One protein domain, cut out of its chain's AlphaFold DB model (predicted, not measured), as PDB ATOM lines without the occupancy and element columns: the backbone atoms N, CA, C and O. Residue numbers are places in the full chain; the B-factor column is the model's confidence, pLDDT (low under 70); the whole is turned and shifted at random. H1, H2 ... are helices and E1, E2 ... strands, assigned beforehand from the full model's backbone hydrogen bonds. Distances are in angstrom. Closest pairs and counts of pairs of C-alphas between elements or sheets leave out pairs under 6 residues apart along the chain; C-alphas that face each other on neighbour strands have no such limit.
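What this domain is: This is residues 149 to 164 and 179 to 280 of the 716 residues of an uncharacterized protein of Actinoplanes abujensis (UniProt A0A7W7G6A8). A long, twisted and curled sheet, made by E1, E2 and E8 with the short E5 at one edge, runs along most of the length, and a broken two-stranded ribbon lies loosely over part of one of its faces. In the ribbon E3 runs on into E4, beside E6 running on into E7; the one helix, H1, sits at the far end of the long axis, beyond the sheet. The printed part has 118 residues, with one named helix and eight named strands in the order E1 E2 H1 E3 E4 E5 E6 E7 E8, and its class is mostly strand. The large sheet has the order E1 E2 E8 E5, all antiparallel. The whole is loose, with a radius of gyration of the C-alphas of 16.9 A, and elongated, spanning 55 by 28 by 22 A.

How they stand to each other: E1, residues 152 to 164, and E2, residues 179 to 189, are antiparallel neighbours at 167 degrees, with N 161 and O 181 2.7 A apart, within hydrogen-bond range. E2 is also antiparallel to E8, residues 266 to 275, with N 184 and O 271 2.8 A apart. E8 has E5, residues 227 to 229, on its other side, at 119 degrees, with N 228 and O 274 2.8 A apart. H1, residues 193 to 204, is not on this sheet; every O i to N i+4 pair in it is within hydrogen-bond range. E3, residues 213 to 215, runs on into E4, residues 218 to 223, at 30 degrees. E6, residues 242 to 244, runs on into E7, residues 247 to 249, at 20 degrees. E3 is antiparallel to E7, with N 214 and O 248 2.8 A apart, and E4 to E6, with N 219 and O 243 2.8 A apart. E6 and E8 are apart, but only just, at 8.2 A.

Where its parts are: E1 begins at C-alpha 152, (159.037, 138.148, 159.338), and is 37.4 A long; E2 is 33.0 A long. H1 measures 16.1 A and begins at C-alpha 193, (164.903, 147.263, 162.711). E4 is 16.3 A long, while E3, E5, E6 and E7 have three residues each. E8, 28.0 A long, ends at C-alpha 275, (152.372, 117.382, 177.538).

The domain as a whole: The two C-alphas farthest apart, those of Gly 164 and Lys 205, are 57.9 A from each other. Residues 165 to 178 are cut out, and C-alphas 164 and 179 are 6.9 A apart across the cut. The links E5 to E6 and E7 to E8 are long, with 12 and 16 residues. The mean pLDDT of the printed part is 87.5; residues 225 and 263 are under 70.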
ATOM      1  N   LEU A 149     159.404 145.675 167.083       90.00
ATOM      2  CA  LEU A 149     160.052 145.064 165.931       90.00
ATOM      3  C   LEU A 149     159.103 144.053 165.285       90.00
ATOM      4  O   LEU A 149     158.566 143.193 165.962       90.00
ATOM      5  N   VAL A 150     158.883 144.139 163.975       88.69
ATOM      6  CA  VAL A 150     158.014 143.187 163.255       88.69
ATOM      7  C   VAL A 150     158.876 142.168 162.526       88.69
ATOM      8  O   VAL A 150     159.181 142.390 161.352       88.69
ATOM      9  N   PRO A 151     159.299 141.074 163.176       87.50
ATOM     10  CA  PRO A 151     160.023 140.048 162.454       87.50
ATOM     11  C   PRO A 151     159.117 139.451 161.374       87.50
ATOM     12  O   PRO A 151     157.894 139.364 161.526       87.50
ATOM     13  N   GLN A 152     159.726 139.014 160.280       89.19
ATOM     14  CA  GLN A 152     159.037 138.148 159.338       89.19
ATOM     15  C   GLN A 152     159.124 136.722 159.882       89.19
ATOM     16  O   GLN A 152     160.199 136.126 159.875       89.19
ATOM     17  N   VAL A 153     158.011 136.191 160.388       92.00
ATOM     18  CA  VAL A 153     157.930 134.791 160.824       92.00
ATOM     19  C   VAL A 153     157.794 133.919 159.580       92.00
ATOM     20  O   VAL A 153     156.782 133.981 158.886       92.00
ATOM     21  N   ASN A 154     158.836 133.152 159.274       91.94
ATOM     22  CA  ASN A 154     158.933 132.381 158.039       91.94
ATOM     23  C   ASN A 154     158.272 131.008 158.190       91.94
ATOM     24  O   ASN A 154     157.504 130.595 157.323       91.94
ATOM     25  N   ALA A 155     158.544 130.328 159.304       95.25
ATOM     26  CA  ALA A 155     158.002 129.010 159.602       95.25
ATOM     27  C   ALA A 155     157.864 128.803 161.111       95.25
ATOM     28  O   ALA A 155     158.632 129.356 161.906       95.25
ATOM     29  N   VAL A 156     156.885 127.989 161.493       95.88
ATOM     30  CA  VAL A 156     156.737 127.485 162.856       95.88
ATOM     31  C   VAL A 156     156.627 125.972 162.803       95.88
ATOM     32  O   VAL A 156     155.680 125.441 162.228       95.88
ATOM     33  N   ASP A 157     157.564 125.288 163.446       96.44
ATOM     34  CA  ASP A 157     157.543 123.839 163.589       96.44
ATOM     35  C   ASP A 157     157.203 123.482 165.033       96.44
ATOM     36  O   ASP A 157     157.878 123.901 165.976       96.44
ATOM     37  N   VAL A 158     156.155 122.687 165.212       95.06
ATOM     38  CA  VAL A 158     155.773 122.126 166.505       95.06
ATOM     39  C   VAL A 158     155.890 120.615 166.405       95.06
ATOM     40  O   VAL A 158     155.171 119.977 165.634       95.06
ATOM     41  N   VAL A 159     156.824 120.051 167.166       96.31
ATOM     42  CA  VAL A 159     157.121 118.619 167.138       96.31
ATOM     43  C   VAL A 159     156.992 118.052 168.538       96.31
ATOM     44  O   VAL A 159     157.768 118.406 169.422       96.31
ATOM     45  N   GLU A 160     156.050 117.137 168.724       95.81
ATOM     46  CA  GLU A 160     155.939 116.317 169.928       95.81
ATOM     47  C   GLU A 160     156.663 114.985 169.735       95.81
ATOM     48  O   GLU A 160     156.777 114.469 168.626       95.81
ATOM     49  N   ARG A 161     157.197 114.435 170.820       97.31
ATOM     50  CA  ARG A 161     157.949 113.187 170.885       97.31
ATOM     51  C   ARG A 161     157.382 112.345 172.015       97.31
ATOM     52  O   ARG A 161     157.604 112.659 173.183       97.31
ATOM     53  N   LEU A 162     156.660 111.293 171.649       96.00
ATOM     54  CA  LEU A 162     156.204 110.248 172.555       96.00
ATOM     55  C   LEU A 162     157.259 109.147 172.580       96.00
ATOM     56  O   LEU A 162     157.575 108.573 171.537       96.00
ATOM     57  N   THR A 163     157.778 108.840 173.765       96.88
ATOM     58  CA  THR A 163     158.626 107.668 173.996       96.88
ATOM     59  C   THR A 163     157.878 106.644 174.828       96.88
ATOM     60  O   THR A 163     157.154 106.992 175.766       96.88
ATOM     61  N   GLY A 164     158.036 105.373 174.485       96.06
ATOM     62  CA  GLY A 164     157.396 104.295 175.215       96.06
ATOM     63  C   GLY A 164     158.078 102.954 175.026       96.06
ATOM     64  O   GLY A 164     158.985 102.785 174.205       96.06
ATOM     65  N   SER A 179     157.374 109.068 178.327       93.62
ATOM     66  CA  SER A 179     157.399 110.526 178.277       93.62
ATOM     67  C   SER A 179     156.750 111.067 177.009       93.62
ATOM     68  O   SER A 179     156.750 110.415 175.964       93.62
ATOM     69  N   ILE A 180     156.204 112.281 177.109       94.94
ATOM     70  CA  ILE A 180     155.768 113.063 175.954       94.94
ATOM     71  C   ILE A 180     156.321 114.468 176.116       94.94
ATOM     72  O   ILE A 180     155.861 115.248 176.953       94.94
ATOM     73  N   THR A 181     157.338 114.761 175.319       96.19
ATOM     74  CA  THR A 181     158.005 116.063 175.277       96.19
ATOM     75  C   THR A 181     157.707 116.721 173.946       96.19
ATOM     76  O   THR A 181     157.446 116.034 172.966       96.19
ATOM     77  N   GLY A 182     157.734 118.040 173.878       95.31
ATOM     78  CA  GLY A 182     157.592 118.747 172.622       95.31
ATOM     79  C   GLY A 182     158.551 119.912 172.523       95.31
ATOM     80  O   GLY A 182     159.012 120.459 173.524       95.31
ATOM     81  N   THR A 183     158.848 120.275 171.287       95.94
ATOM     82  CA  THR A 183     159.668 121.427 170.944       95.94
ATOM     83  C   THR A 183     158.888 122.280 169.957       95.94
ATOM     84  O   THR A 183     158.394 121.787 168.941       95.94
ATOM     85  N   LEU A 184     158.777 123.568 170.262       95.12
ATOM     86  CA  LEU A 184     158.292 124.587 169.347       95.12
ATOM     87  C   LEU A 184     159.486 125.391 168.848       95.12
ATOM     88  O   LEU A 184     160.224 125.972 169.643       95.12
ATOM     89  N   LYS A 185     159.655 125.432 167.530       96.50
ATOM     90  CA  LYS A 185     160.703 126.175 166.843       96.50
ATOM     91  C   LYS A 185     160.063 127.231 165.947       96.50
ATOM     92  O   LYS A 185     159.207 126.912 165.127       96.50
ATOM     93  N   VAL A 186     160.478 128.483 166.094       95.81
ATOM     94  CA  VAL A 186     160.052 129.598 165.244       95.81
ATOM     95  C   VAL A 186     161.253 130.108 164.479       95.81
ATOM     96  O   VAL A 186     162.177 130.639 165.091       95.81
ATOM     97  N   ASP A 187     161.212 129.997 163.158       94.19
ATOM     98  CA  ASP A 187     162.224 130.574 162.284       94.19
ATOM     99  C   ASP A 187     161.722 131.913 161.745       94.19
ATOM    100  O   ASP A 187     160.661 132.011 161.120       94.19
ATOM    101  N   MET A 188     162.493 132.965 161.987       92.56
ATOM    102  CA  MET A 188     162.135 134.330 161.626       92.56
ATOM    103  C   MET A 188     163.332 135.093 161.068       92.56
ATOM    104  O   MET A 188     164.478 134.730 161.302       92.56
ATOM    105  N   SER A 189     163.083 136.158 160.317       87.44
ATOM    106  CA  SER A 189     164.131 137.054 159.821       87.44
ATOM    107  C   SER A 189     163.899 138.479 160.295       87.44
ATOM    108  O   SER A 189     162.758 138.934 160.446       87.44
ATOM    109  N   ALA A 190     165.007 139.182 160.528       75.88
ATOM    110  CA  ALA A 190     164.987 140.593 160.859       75.88
ATOM    111  C   ALA A 190     164.386 141.403 159.702       75.88
ATOM    112  O   ALA A 190     164.591 141.109 158.524       75.88
ATOM    113  N   ASN A 191     163.629 142.434 160.054       75.19
ATOM    114  CA  ASN A 191     163.218 143.482 159.131       75.19
ATOM    115  C   ASN A 191     164.154 144.702 159.294       75.19
ATOM    116  O   ASN A 191     165.215 144.595 159.906       75.19
ATOM    117  N   ASP A 192     163.778 145.871 158.761       77.44
ATOM    118  CA  ASP A 192     164.550 147.128 158.862       77.44
ATOM    119  C   ASP A 192     164.525 147.736 160.291       77.44
ATOM    120  O   ASP A 192     164.114 148.877 160.528       77.44
ATOM    121  N   GLY A 193     164.922 146.934 161.286       81.69
ATOM    122  CA  GLY A 193     164.903 147.263 162.711       81.69
ATOM    123  C   GLY A 193     165.819 148.430 163.066       81.69
ATOM    124  O   GLY A 193     165.501 149.214 163.960       81.69
ATOM    125  N   TYR A 194     166.912 148.620 162.321       85.44
ATOM    126  CA  TYR A 194     167.824 149.744 162.525       85.44
ATOM    127  C   TYR A 194     167.150 151.091 162.231       85.44
ATOM    128  O   TYR A 194     167.268 152.032 163.021       85.44
ATOM    129  N   THR A 195     166.383 151.191 161.141       87.06
ATOM    130  CA  THR A 195     165.616 152.404 160.822       87.06
ATOM    131  C   THR A 195     164.599 152.723 161.921       87.06
ATOM    132  O   THR A 195     164.479 153.885 162.334       87.06
ATOM    133  N   ALA A 196     163.914 151.700 162.444       88.44
ATOM    134  CA  ALA A 196     162.970 151.842 163.551       88.44
ATOM    135  C   ALA A 196     163.664 152.287 164.854       88.44
ATOM    136  O   ALA A 196     163.192 153.219 165.508       88.44
ATOM    137  N   LEU A 197     164.819 151.703 165.188       90.44
ATOM    138  CA  LEU A 197     165.634 152.073 166.348       90.44
ATOM    139  C   LEU A 197     166.122 153.528 166.259       90.44
ATOM    140  O   LEU A 197     165.979 154.301 167.205       90.44
ATOM    141  N   GLN A 198     166.615 153.955 165.094       90.50
ATOM    142  CA  GLN A 198     167.018 155.346 164.866       90.50
ATOM    143  C   GLN A 198     165.839 156.320 164.996       90.50
ATOM    144  O   GLN A 198     165.967 157.400 165.578       90.50
ATOM    145  N   ALA A 199     164.668 155.952 164.471       90.56
ATOM    146  CA  ALA A 199     163.454 156.742 164.643       90.56
ATOM    147  C   ALA A 199     163.012 156.800 166.114       90.56
ATOM    148  O   ALA A 199     162.559 157.852 166.571       90.56
ATOM    149  N   TYR A 200     163.203 155.715 166.864       91.62
ATOM    150  CA  TYR A 200     162.904 155.621 168.289       91.62
ATOM    151  C   TYR A 200     163.794 156.543 169.127       91.62
ATOM    152  O   TYR A 200     163.263 157.372 169.872       91.62
ATOM    153  N   HIS A 201     165.117 156.506 168.926       91.50
ATOM    154  CA  HIS A 201     166.052 157.435 169.574       91.50
ATOM    155  C   HIS A 201     165.658 158.895 169.327       91.50
ATOM    156  O   HIS A 201     165.614 159.696 170.262       91.50
ATOM    157  N   ARG A 202     165.286 159.242 168.086       91.00
ATOM    158  CA  ARG A 202     164.815 160.595 167.747       91.00
ATOM    159  C   ARG A 202     163.492 160.949 168.426       91.00
ATOM    160  O   ARG A 202     163.367 162.047 168.966       91.00
ATOM    161  N   LYS A 203     162.505 160.048 168.393       87.00
ATOM    162  CA  LYS A 203     161.152 160.293 168.916       87.00
ATOM    163  C   LYS A 203     161.158 160.485 170.431       87.00
ATOM    164  O   LYS A 203     160.556 161.436 170.923       87.00
ATOM    165  N   PHE A 204     161.845 159.600 171.145       86.94
ATOM    166  CA  PHE A 204     161.868 159.577 172.607       86.94
ATOM    167  C   PHE A 204     163.098 160.271 173.205       86.94
ATOM    168  O   PHE A 204     163.271 160.260 174.420       86.94
ATOM    169  N   LYS A 205     163.931 160.909 172.366       89.56
ATOM    170  CA  LYS A 205     165.164 161.615 172.757       89.56
ATOM    171  C   LYS A 205     166.114 160.747 173.591       89.56
ATOM    172  O   LYS A 205     166.760 161.237 174.514       89.56
ATOM    173  N   VAL A 206     166.187 159.463 173.254       89.50
ATOM    174  CA  VAL A 206     167.075 158.501 173.910       89.50
ATOM    175  C   VAL A 206     168.479 158.664 173.314       89.50
ATOM    176  O   VAL A 206     168.601 158.626 172.084       89.50
ATOM    177  N   PRO A 207     169.539 158.858 174.119       91.81
ATOM    178  CA  PRO A 207     170.920 158.874 173.644       91.81
ATOM    179  C   PRO A 207     171.253 157.626 172.806       91.81
ATOM    180  O   PRO A 207     170.795 156.541 173.157       91.81
ATOM    181  N   PRO A 208     172.054 157.732 171.728       87.88
ATOM    182  CA  PRO A 208     172.353 156.600 170.834       87.88
ATOM    183  C   PRO A 208     173.011 155.384 171.506       87.88
ATOM    184  O   PRO A 208     173.021 154.295 170.951       87.88
ATOM    185  N   ASN A 209     173.616 155.595 172.668       87.31
ATOM    186  CA  ASN A 209     174.353 154.621 173.465       87.31
ATOM    187  C   ASN A 209     173.567 154.120 174.688       87.31
ATOM    188  O   ASN A 209     174.095 153.320 175.455       87.31
ATOM    189  N   GLU A 210     172.346 154.612 174.908       90.62
ATOM    190  CA  GLU A 210     171.470 154.096 175.959       90.62
ATOM    191  C   GLU A 210     170.751 152.829 175.451       90.62
ATOM    192  O   GLU A 210     170.213 152.855 174.340       90.62
ATOM    193  N   PRO A 211     170.723 151.738 176.246       90.81
ATOM    194  CA  PRO A 211     169.927 150.545 175.971       90.81
ATOM    195  C   PRO A 211     168.489 150.877 175.582       90.81
ATOM    196  O   PRO A 211     167.781 151.562 176.320       90.81
ATOM    197  N   VAL A 212     168.034 150.354 174.445       92.44
ATOM    198  CA  VAL A 212     166.621 150.399 174.064       92.44
ATOM    199  C   VAL A 212     166.071 148.989 174.142       92.44
ATOM    200  O   VAL A 212     166.464 148.140 173.353       92.44
ATOM    201  N   GLU A 213     165.162 148.748 175.080       93.25
ATOM    202  CA  GLU A 213     164.384 147.511 175.118       93.25
ATOM    203  C   GLU A 213     163.508 147.407 173.865       93.25
ATOM    204  O   GLU A 213     162.933 148.411 173.433       93.25
ATOM    205  N   PHE A 214     163.369 146.214 173.295       93.06
ATOM    206  CA  PHE A 214     162.484 145.950 172.164       93.06
ATOM    207  C   PHE A 214     161.513 144.803 172.456       93.06
ATOM    208  O   PHE A 214     161.638 144.075 173.440       93.06
ATOM    209  N   THR A 215     160.509 144.660 171.597       92.50
ATOM    210  CA  THR A 215     159.618 143.499 171.572       92.50
ATOM    211  C   THR A 215     159.316 143.102 170.132       92.50
ATOM    212  O   THR A 215     158.996 143.955 169.301       92.50
ATOM    213  N   ALA A 216     159.425 141.808 169.834       92.50
ATOM    214  CA  ALA A 216     159.207 141.234 168.508       92.50
ATOM    215  C   ALA A 216     157.790 140.661 168.306       92.50
ATOM    216  O   ALA A 216     157.523 139.982 167.315       92.50
ATOM    217  N   GLY A 217     156.874 140.922 169.243       93.31
ATOM    218  CA  GLY A 217     155.541 140.326 169.251       93.31
ATOM    219  C   GLY A 217     155.492 138.970 169.953       93.31
ATOM    220  O   GLY A 217     156.397 138.591 170.702       93.31
ATOM    221  N   PHE A 218     154.389 138.258 169.740       94.38
ATOM    222  CA  PHE A 218     154.016 137.074 170.505       94.38
ATOM    223  C   PHE A 218     153.461 135.984 169.593       94.38
ATOM    224  O   PHE A 218     152.824 136.263 168.581       94.38
ATOM    225  N   LEU A 219     153.643 134.734 169.990       94.31
ATOM    226  CA  LEU A 219     153.004 133.573 169.397       94.31
ATOM    227  C   LEU A 219     152.093 132.942 170.442       94.31
ATOM    228  O   LEU A 219     152.518 132.665 171.561       94.31
ATOM    229  N   LEU A 220     150.832 132.727 170.084       92.31
ATOM    230  CA  LEU A 220     149.848 132.061 170.930       92.31
ATOM    231  C   LEU A 220     149.511 130.703 170.325       92.31
ATOM    232  O   LEU A 220     149.217 130.611 169.135       92.31
ATOM    233  N   LEU A 221     149.534 129.648 171.133       89.06
ATOM    234  CA  LEU A 221     149.124 128.324 170.675       89.06
ATOM    235  C   LEU A 221     147.601 128.254 170.554       89.06
ATOM    236  O   LEU A 221     146.873 128.663 171.460       89.06
ATOM    237  N   GLN A 222     147.114 127.724 169.437       87.44
ATOM    238  CA  GLN A 222     145.691 127.501 169.200       87.44
ATOM    239  C   GLN A 222     145.298 126.074 169.593       87.44
ATOM    240  O   GLN A 222     146.110 125.153 169.527       87.44
ATOM    241  N   GLY A 223     144.035 125.884 169.973       82.12
ATOM    242  CA  GLY A 223     143.497 124.578 170.354       82.12
ATOM    243  C   GLY A 223     143.577 124.290 171.855       82.12
ATOM    244  O   GLY A 223     143.661 125.188 172.694       82.12
ATOM    245  N   SER A 224     143.488 123.009 172.207       73.50
ATOM    246  CA  SER A 224     143.390 122.528 173.591       73.50
ATOM    247  C   SER A 224     144.739 122.257 174.240       73.50
ATOM    248  O   SER A 224     144.838 121.289 174.987       73.50
ATOM    249  N   ALA A 225     145.734 123.091 173.940       69.62
ATOM    250  CA  ALA A 225     147.153 122.864 174.193       69.62
ATOM    251  C   ALA A 225     147.466 122.587 175.678       69.62
ATOM    252  O   ALA A 225     147.830 123.484 176.434       69.62
ATOM    253  N   GLY A 226     147.333 121.329 176.104       75.25
ATOM    254  CA  GLY A 226     147.624 120.889 177.467       75.25
ATOM    255  C   GLY A 226     149.119 120.815 177.704       75.25
ATOM    256  O   GLY A 226     149.661 119.717 177.780       75.25
ATOM    257  N   LEU A 227     149.786 121.966 177.767       84.06
ATOM    258  CA  LEU A 227     151.241 122.057 177.824       84.06
ATOM    259  C   LEU A 227     151.736 122.507 179.197       84.06
ATOM    260  O   LEU A 227     151.123 123.328 179.881       84.06
ATOM    261  N   ALA A 228     152.887 121.976 179.580       87.12
ATOM    262  CA  ALA A 228     153.675 122.393 180.724       87.12
ATOM    263  C   ALA A 228     155.067 122.790 180.224       87.12
ATOM    264  O   ALA A 228     155.910 121.949 179.915       87.12
ATOM    265  N   PHE A 229     155.312 124.090 180.104       86.25
ATOM    266  CA  PHE A 229     156.620 124.601 179.704       86.25
ATOM    267  C   PHE A 229     157.651 124.411 180.820       86.25
ATOM    268  O   PHE A 229     157.347 124.631 181.995       86.25
ATOM    269  N   ARG A 230     158.894 124.056 180.461       85.06
ATOM    270  CA  ARG A 230     159.987 123.967 181.445       85.06
ATOM    271  C   ARG A 230     160.223 125.324 182.102       85.06
ATOM    272  O   ARG A 230     160.252 126.353 181.422       85.06
ATOM    273  N   ALA A 231     160.417 125.313 183.418       84.38
ATOM    274  CA  ALA A 231     160.689 126.517 184.191       84.38
ATOM    275  C   ALA A 231     161.972 127.219 183.713       84.38
ATOM    276  O   ALA A 231     162.941 126.571 183.324       84.38
ATOM    277  N   GLY A 232     161.981 128.552 183.781       83.62
ATOM    278  CA  GLY A 232     163.164 129.360 183.468       83.62
ATOM    279  C   GLY A 232     163.402 129.632 181.981       83.62
ATOM    280  O   GLY A 232     164.437 130.201 181.652       83.62
ATOM    281  N   GLN A 233     162.469 129.276 181.091       91.06
ATOM    282  CA  GLN A 233     162.522 129.685 179.685       91.06
ATOM    283  C   GLN A 233     162.008 131.128 179.534       91.06
ATOM    284  O   GLN A 233     160.805 131.349 179.694       91.06
ATOM    285  N   PRO A 234     162.874 132.119 179.241       88.81
ATOM    286  CA  PRO A 234     162.494 133.535 179.241       88.81
ATOM    287  C   PRO A 234     161.471 133.888 178.153       88.81
ATOM    288  O   PRO A 234     160.727 134.854 178.296       88.81
ATOM    289  N   GLN A 235     161.391 133.085 177.091       91.94
ATOM    290  CA  GLN A 235     160.453 133.294 175.995       91.94
ATOM    291  C   GLN A 235     159.018 132.930 176.384       91.94
ATOM    292  O   GLN A 235     158.083 133.387 175.737       91.94
ATOM    293  N   VAL A 236     158.794 132.123 177.421       90.56
ATOM    294  CA  VAL A 236     157.443 131.685 177.792       90.56
ATOM    295  C   VAL A 236     156.748 132.782 178.595       90.56
ATOM    296  O   VAL A 236     157.223 133.214 179.643       90.56
ATOM    297  N   LEU A 237     155.590 133.236 178.112       86.38
ATOM    298  CA  LEU A 237     154.797 134.263 178.780       86.38
ATOM    299  C   LEU A 237     154.221 133.757 180.107       86.38
ATOM    300  O   LEU A 237     153.943 132.567 180.286       86.38
ATOM    301  N   ALA A 238     153.966 134.689 181.028       76.44
ATOM    302  CA  ALA A 238     153.279 134.394 182.280       76.44
ATOM    303  C   ALA A 238     151.928 133.706 181.999       76.44
ATOM    304  O   ALA A 238     151.107 134.219 181.242       76.44
ATOM    305  N   GLY A 239     151.716 132.530 182.595       71.44
ATOM    306  CA  GLY A 239     150.549 131.678 182.332       71.44
ATOM    307  C   GLY A 239     150.789 130.548 181.323       71.44
ATOM    308  O   GLY A 239     149.901 129.722 181.145       71.44
ATOM    309  N   GLY A 240     151.973 130.473 180.701       73.56
ATOM    310  CA  GLY A 240     152.431 129.278 179.987       73.56
ATOM    311  C   GLY A 240     151.637 128.934 178.730       73.56
ATOM    312  O   GLY A 240     151.521 127.763 178.405       73.56
ATOM    313  N   ALA A 241     151.049 129.918 178.050       72.19
ATOM    314  CA  ALA A 241     150.246 129.674 176.846       72.19
ATOM    315  C   ALA A 241     150.680 130.531 175.638       72.19
ATOM    316  O   ALA A 241     150.221 130.319 174.516       72.19
ATOM    317  N   GLY A 242     151.594 131.480 175.845       87.56
ATOM    318  CA  GLY A 242     152.159 132.297 174.776       87.56
ATOM    319  C   GLY A 242     153.678 132.346 174.839       87.56
ATOM    320  O   GLY A 242     154.275 132.080 175.882       87.56
ATOM    321  N   ILE A 243     154.287 132.697 173.714       92.69
ATOM    322  CA  ILE A 243     155.731 132.724 173.503       92.69
ATOM    323  C   ILE A 243     156.113 134.111 172.978       92.69
ATOM    324  O   ILE A 243     155.545 134.586 172.001       92.69
ATOM    325  N   SER A 244     157.054 134.778 173.637       93.69
ATOM    326  CA  SER A 244     157.722 135.985 173.153       93.69
ATOM    327  C   SER A 244     158.585 135.624 171.948       93.69
ATOM    328  O   SER A 244     159.406 134.711 172.023       93.69
ATOM    329  N   LEU A 245     158.420 136.351 170.842       93.31
ATOM    330  CA  LEU A 245     159.264 136.185 169.653       93.31
ATOM    331  C   LEU A 245     160.618 136.901 169.787       93.31
ATOM    332  O   LEU A 245     161.452 136.820 168.890       93.31
ATOM    333  N   GLY A 246     160.820 137.629 170.884       90.31
ATOM    334  CA  GLY A 246     162.024 138.397 171.162       90.31
ATOM    335  C   GLY A 246     161.712 139.578 172.071       90.31
ATOM    336  O   GLY A 246     160.764 140.332 171.832       90.31
ATOM    337  N   ASP A 247     162.506 139.726 173.118       89.19
ATOM    338  CA  ASP A 247     162.497 140.840 174.054       89.19
ATOM    339  C   ASP A 247     163.894 141.051 174.643       89.19
ATOM    340  O   ASP A 247     164.771 140.193 174.528       89.19
ATOM    341  N   GLY A 248     164.108 142.218 175.245       88.88
ATOM    342  CA  GLY A 248     165.396 142.606 175.811       88.88
ATOM    343  C   GLY A 248     166.021 143.805 175.095       88.88
ATOM    344  O   GLY A 248     165.356 144.475 174.299       88.88
ATOM    345  N   PRO A 249     167.305 144.095 175.353       89.69
ATOM    346  CA  PRO A 249     168.012 145.199 174.718       89.69
ATOM    347  C   PRO A 249     168.213 144.959 173.213       89.69
ATOM    348  O   PRO A 249     168.632 143.892 172.777       89.69
ATOM    349  N   ALA A 250     167.925 145.980 172.402       87.81
ATOM    350  CA  ALA A 250     168.069 145.934 170.947       87.81
ATOM    351  C   ALA A 250     169.538 145.882 170.512       87.81
ATOM    352  O   ALA A 250     169.877 145.221 169.534       87.81
ATOM    353  N   TYR A 251     170.418 146.580 171.234       79.06
ATOM    354  CA  TYR A 251     171.853 146.435 171.029       79.06
ATOM    355  C   TYR A 251     172.248 145.041 171.540       79.06
ATOM    356  O   TYR A 251     171.873 144.689 172.649       79.06
ATOM    357  N   GLU A 252     172.960 144.257 170.724       71.94
ATOM    358  CA  GLU A 252     173.349 142.846 170.965       71.94
ATOM    359  C   GLU A 252     172.338 141.768 170.543       71.94
ATOM    360  O   GLU A 252     172.719 140.600 170.494       71.94
ATOM    361  N   HIS A 253     171.104 142.108 170.158       84.62
ATOM    362  CA  HIS A 253     170.175 141.084 169.670       84.62
ATOM    363  C   HIS A 253     170.411 140.755 168.189       84.62
ATOM    364  O   HIS A 253     170.530 141.652 167.354       84.62
ATOM    365  N   ASP A 254     170.347 139.470 167.831       81.19
ATOM    366  CA  ASP A 254     170.512 138.967 166.453       81.19
ATOM    367  C   ASP A 254     169.509 139.554 165.443       81.19
ATOM    368  O   ASP A 254     169.719 139.493 164.235       81.19
ATOM    369  N   LEU A 255     168.412 140.133 165.937       83.50
ATOM    370  CA  LEU A 255     167.388 140.794 165.121       83.50
ATOM    371  C   LEU A 255     167.737 142.253 164.779       83.50
ATOM    372  O   LEU A 255     167.064 142.871 163.955       83.50
ATOM    373  N   PHE A 256     168.797 142.798 165.380       82.88
ATOM    374  CA  PHE A 256     169.380 144.099 165.057       82.88
ATOM    375  C   PHE A 256     170.847 143.925 164.646       82.88
ATOM    376  O   PHE A 256     171.745 144.469 165.299       82.88
ATOM    377  N   PRO A 257     171.129 143.161 163.574       76.06
ATOM    378  CA  PRO A 257     172.499 142.947 163.159       76.06
ATOM    379  C   PRO A 257     173.132 144.281 162.755       76.06
ATOM    380  O   PRO A 257     172.577 145.059 161.976       76.06
ATOM    381  N   THR A 258     174.316 144.547 163.299       73.75
ATOM    382  CA  THR A 258     175.143 145.702 162.925       73.75
ATOM    383  C   THR A 258     175.789 145.521 161.553       73.75
ATOM    384  O   THR A 258     176.124 146.509 160.904       73.75
ATOM    385  N   ASP A 259     175.934 144.272 161.109       77.25
ATOM    386  CA  ASP A 259     176.428 143.899 159.788       77.25
ATOM    387  C   ASP A 259     175.256 143.734 158.797       77.25
ATOM    388  O   ASP A 259     174.386 142.882 159.021       77.25
ATOM    389  N   PRO A 260     175.210 144.510 157.697       73.50
ATOM    390  CA  PRO A 260     174.214 144.347 156.640       73.50
ATOM    391  C   PRO A 260     174.136 142.923 156.069       73.50
ATOM    392  O   PRO A 260     173.049 142.488 155.696       73.50
ATOM    393  N   GLU A 261     175.242 142.171 156.032       76.00
ATOM    394  CA  GLU A 261     175.246 140.789 155.524       76.00
ATOM    395  C   GLU A 261     174.458 139.829 156.431       76.00
ATOM    396  O   GLU A 261     173.935 138.813 155.972       76.00
ATOM    397  N   LEU A 262     174.308 140.172 157.714       73.00
ATOM    398  CA  LEU A 262     173.558 139.385 158.691       73.00
ATOM    399  C   LEU A 262     172.063 139.740 158.733       73.00
ATOM    400  O   LEU A 262     171.304 139.026 159.386       73.00
ATOM    401  N   GLN A 263     171.600 140.773 158.013       68.75
ATOM    402  CA  GLN A 263     170.184 141.189 157.998       68.75
ATOM    403  C   GLN A 263     169.226 140.104 157.494       68.75
ATOM    404  O   GLN A 263     168.061 140.079 157.883       68.75
ATOM    405  N   HIS A 264     169.710 139.184 156.660       71.50
ATOM    406  CA  HIS A 264     168.918 138.068 156.135       71.50
ATOM    407  C   HIS A 264     169.136 136.757 156.891       71.50
ATOM    408  O   HIS A 264     168.584 135.724 156.508       71.50
ATOM    409  N   ARG A 265     169.950 136.765 157.953       78.44
ATOM    410  CA  ARG A 265     170.193 135.565 158.743       78.44
ATOM    411  C   ARG A 265     168.919 135.197 159.500       78.44
ATOM    412  O   ARG A 265     168.314 136.033 160.167       78.44
ATOM    413  N   ALA A 266     168.520 133.932 159.392       82.81
ATOM    414  CA  ALA A 266     167.414 133.404 160.171       82.81
ATOM    415  C   ALA A 266     167.773 133.430 161.664       82.81
ATOM    416  O   ALA A 266     168.834 132.947 162.067       82.81
ATOM    417  N   HIS A 267     166.880 133.999 162.461       89.12
ATOM    418  CA  HIS A 267     166.849 133.887 163.907       89.12
ATOM    419  C   HIS A 267     165.846 132.798 164.289       89.12
ATOM    420  O   HIS A 267     164.754 132.727 163.723       89.12
ATOM    421  N   THR A 268     166.217 131.959 165.252       92.81
ATOM    422  CA  THR A 268     165.395 130.829 165.681       92.81
ATOM    423  C   THR A 268     165.083 130.956 167.162       92.81
ATOM    424  O   THR A 268     165.994 130.983 167.987       92.81
ATOM    425  N   VAL A 269     163.795 130.956 167.499       93.31
ATOM    426  CA  VAL A 269     163.323 130.806 168.879       93.31
ATOM    427  C   VAL A 269     162.916 129.356 169.094       93.31
ATOM    428  O   VAL A 269     162.064 128.847 168.371       93.31
ATOM    429  N   THR A 270     163.501 128.702 170.096       95.12
ATOM    430  CA  THR A 270     163.184 127.315 170.457       95.12
ATOM    431  C   THR A 270     162.675 127.263 171.887       95.12
ATOM    432  O   THR A 270     163.313 127.810 172.787       95.12
ATOM    433  N   VAL A 271     161.542 126.599 172.092       94.88
ATOM    434  CA  VAL A 271     160.918 126.410 173.402       94.88
ATOM    435  C   VAL A 271     160.569 124.939 173.592       94.88
ATOM    436  O   VAL A 271     159.905 124.343 172.745       94.88
ATOM    437  N   ASP A 272     160.971 124.377 174.727       95.00
ATOM    438  CA  ASP A 272     160.666 123.002 175.113       95.00
ATOM    439  C   ASP A 272     159.485 122.944 176.089       95.00
ATOM    440  O   ASP A 272     159.338 123.774 176.994       95.00
ATOM    441  N   TYR A 273     158.659 121.916 175.960       92.94
ATOM    442  CA  TYR A 273     157.527 121.677 176.845       92.94
ATOM    443  C   TYR A 273     157.288 120.184 177.065       92.94
ATOM    444  O   TYR A 273     157.812 119.326 176.358       92.94
ATOM    445  N   GLU A 274     156.479 119.879 178.066       93.12
ATOM    446  CA  GLU A 274     155.916 118.558 178.308       93.12
ATOM    447  C   GLU A 274     154.406 118.610 178.093       93.12
ATOM    448  O   GLU A 274     153.761 119.630 178.353       93.12
ATOM    449  N   VAL A 275     153.831 117.516 177.603       90.50
ATOM    450  CA  VAL A 275     152.372 117.382 177.538       90.50
ATOM    451  C   VAL A 275     151.863 117.060 178.941       90.50
ATOM    452  O   VAL A 275     152.445 116.239 179.644       90.50
ATOM    453  N   GLN A 276     150.796 117.721 179.379       86.75
ATOM    454  CA  GLN A 276     150.212 117.529 180.705       86.75
ATOM    455  C   GLN A 276     149.620 116.132 180.874       86.75
ATOM    456  O   GLN A 276     149.051 115.578 179.936       86.75
ATOM    457  N   ASP A 277     149.682 115.595 182.096       84.00
ATOM    458  CA  ASP A 277     149.279 114.215 182.402       84.00
ATOM    459  C   ASP A 277     147.849 113.881 181.955       84.00
ATOM    460  O   ASP A 277     147.630 112.826 181.371       84.00
ATOM    461  N   GLY A 278     146.889 114.803 182.110       80.81
ATOM    462  CA  GLY A 278     145.500 114.604 181.667       80.81
ATOM    463  C   GLY A 278     145.300 114.512 180.144       80.81
ATOM    464  O   GLY A 278     144.187 114.261 179.686       80.81
ATOM    465  N   ARG A 279     146.350 114.745 179.351       80.62
ATOM    466  CA  ARG A 279     146.362 114.613 177.884       80.62
ATOM    467  C   ARG A 279     147.291 113.506 177.395       80.62
ATOM    468  O   ARG A 279     147.257 113.188 176.209       80.62
ATOM    469  N   LYS A 280     148.109 112.917 178.270       86.88
ATOM    470  CA  LYS A 280     148.944 111.779 177.891       86.88
ATOM    471  C   LYS A 280     148.023 110.576 177.639       86.88
ATOM    472  O   LYS A 280     147.195 110.277 178.501       86.88
TER     473      LYS A 280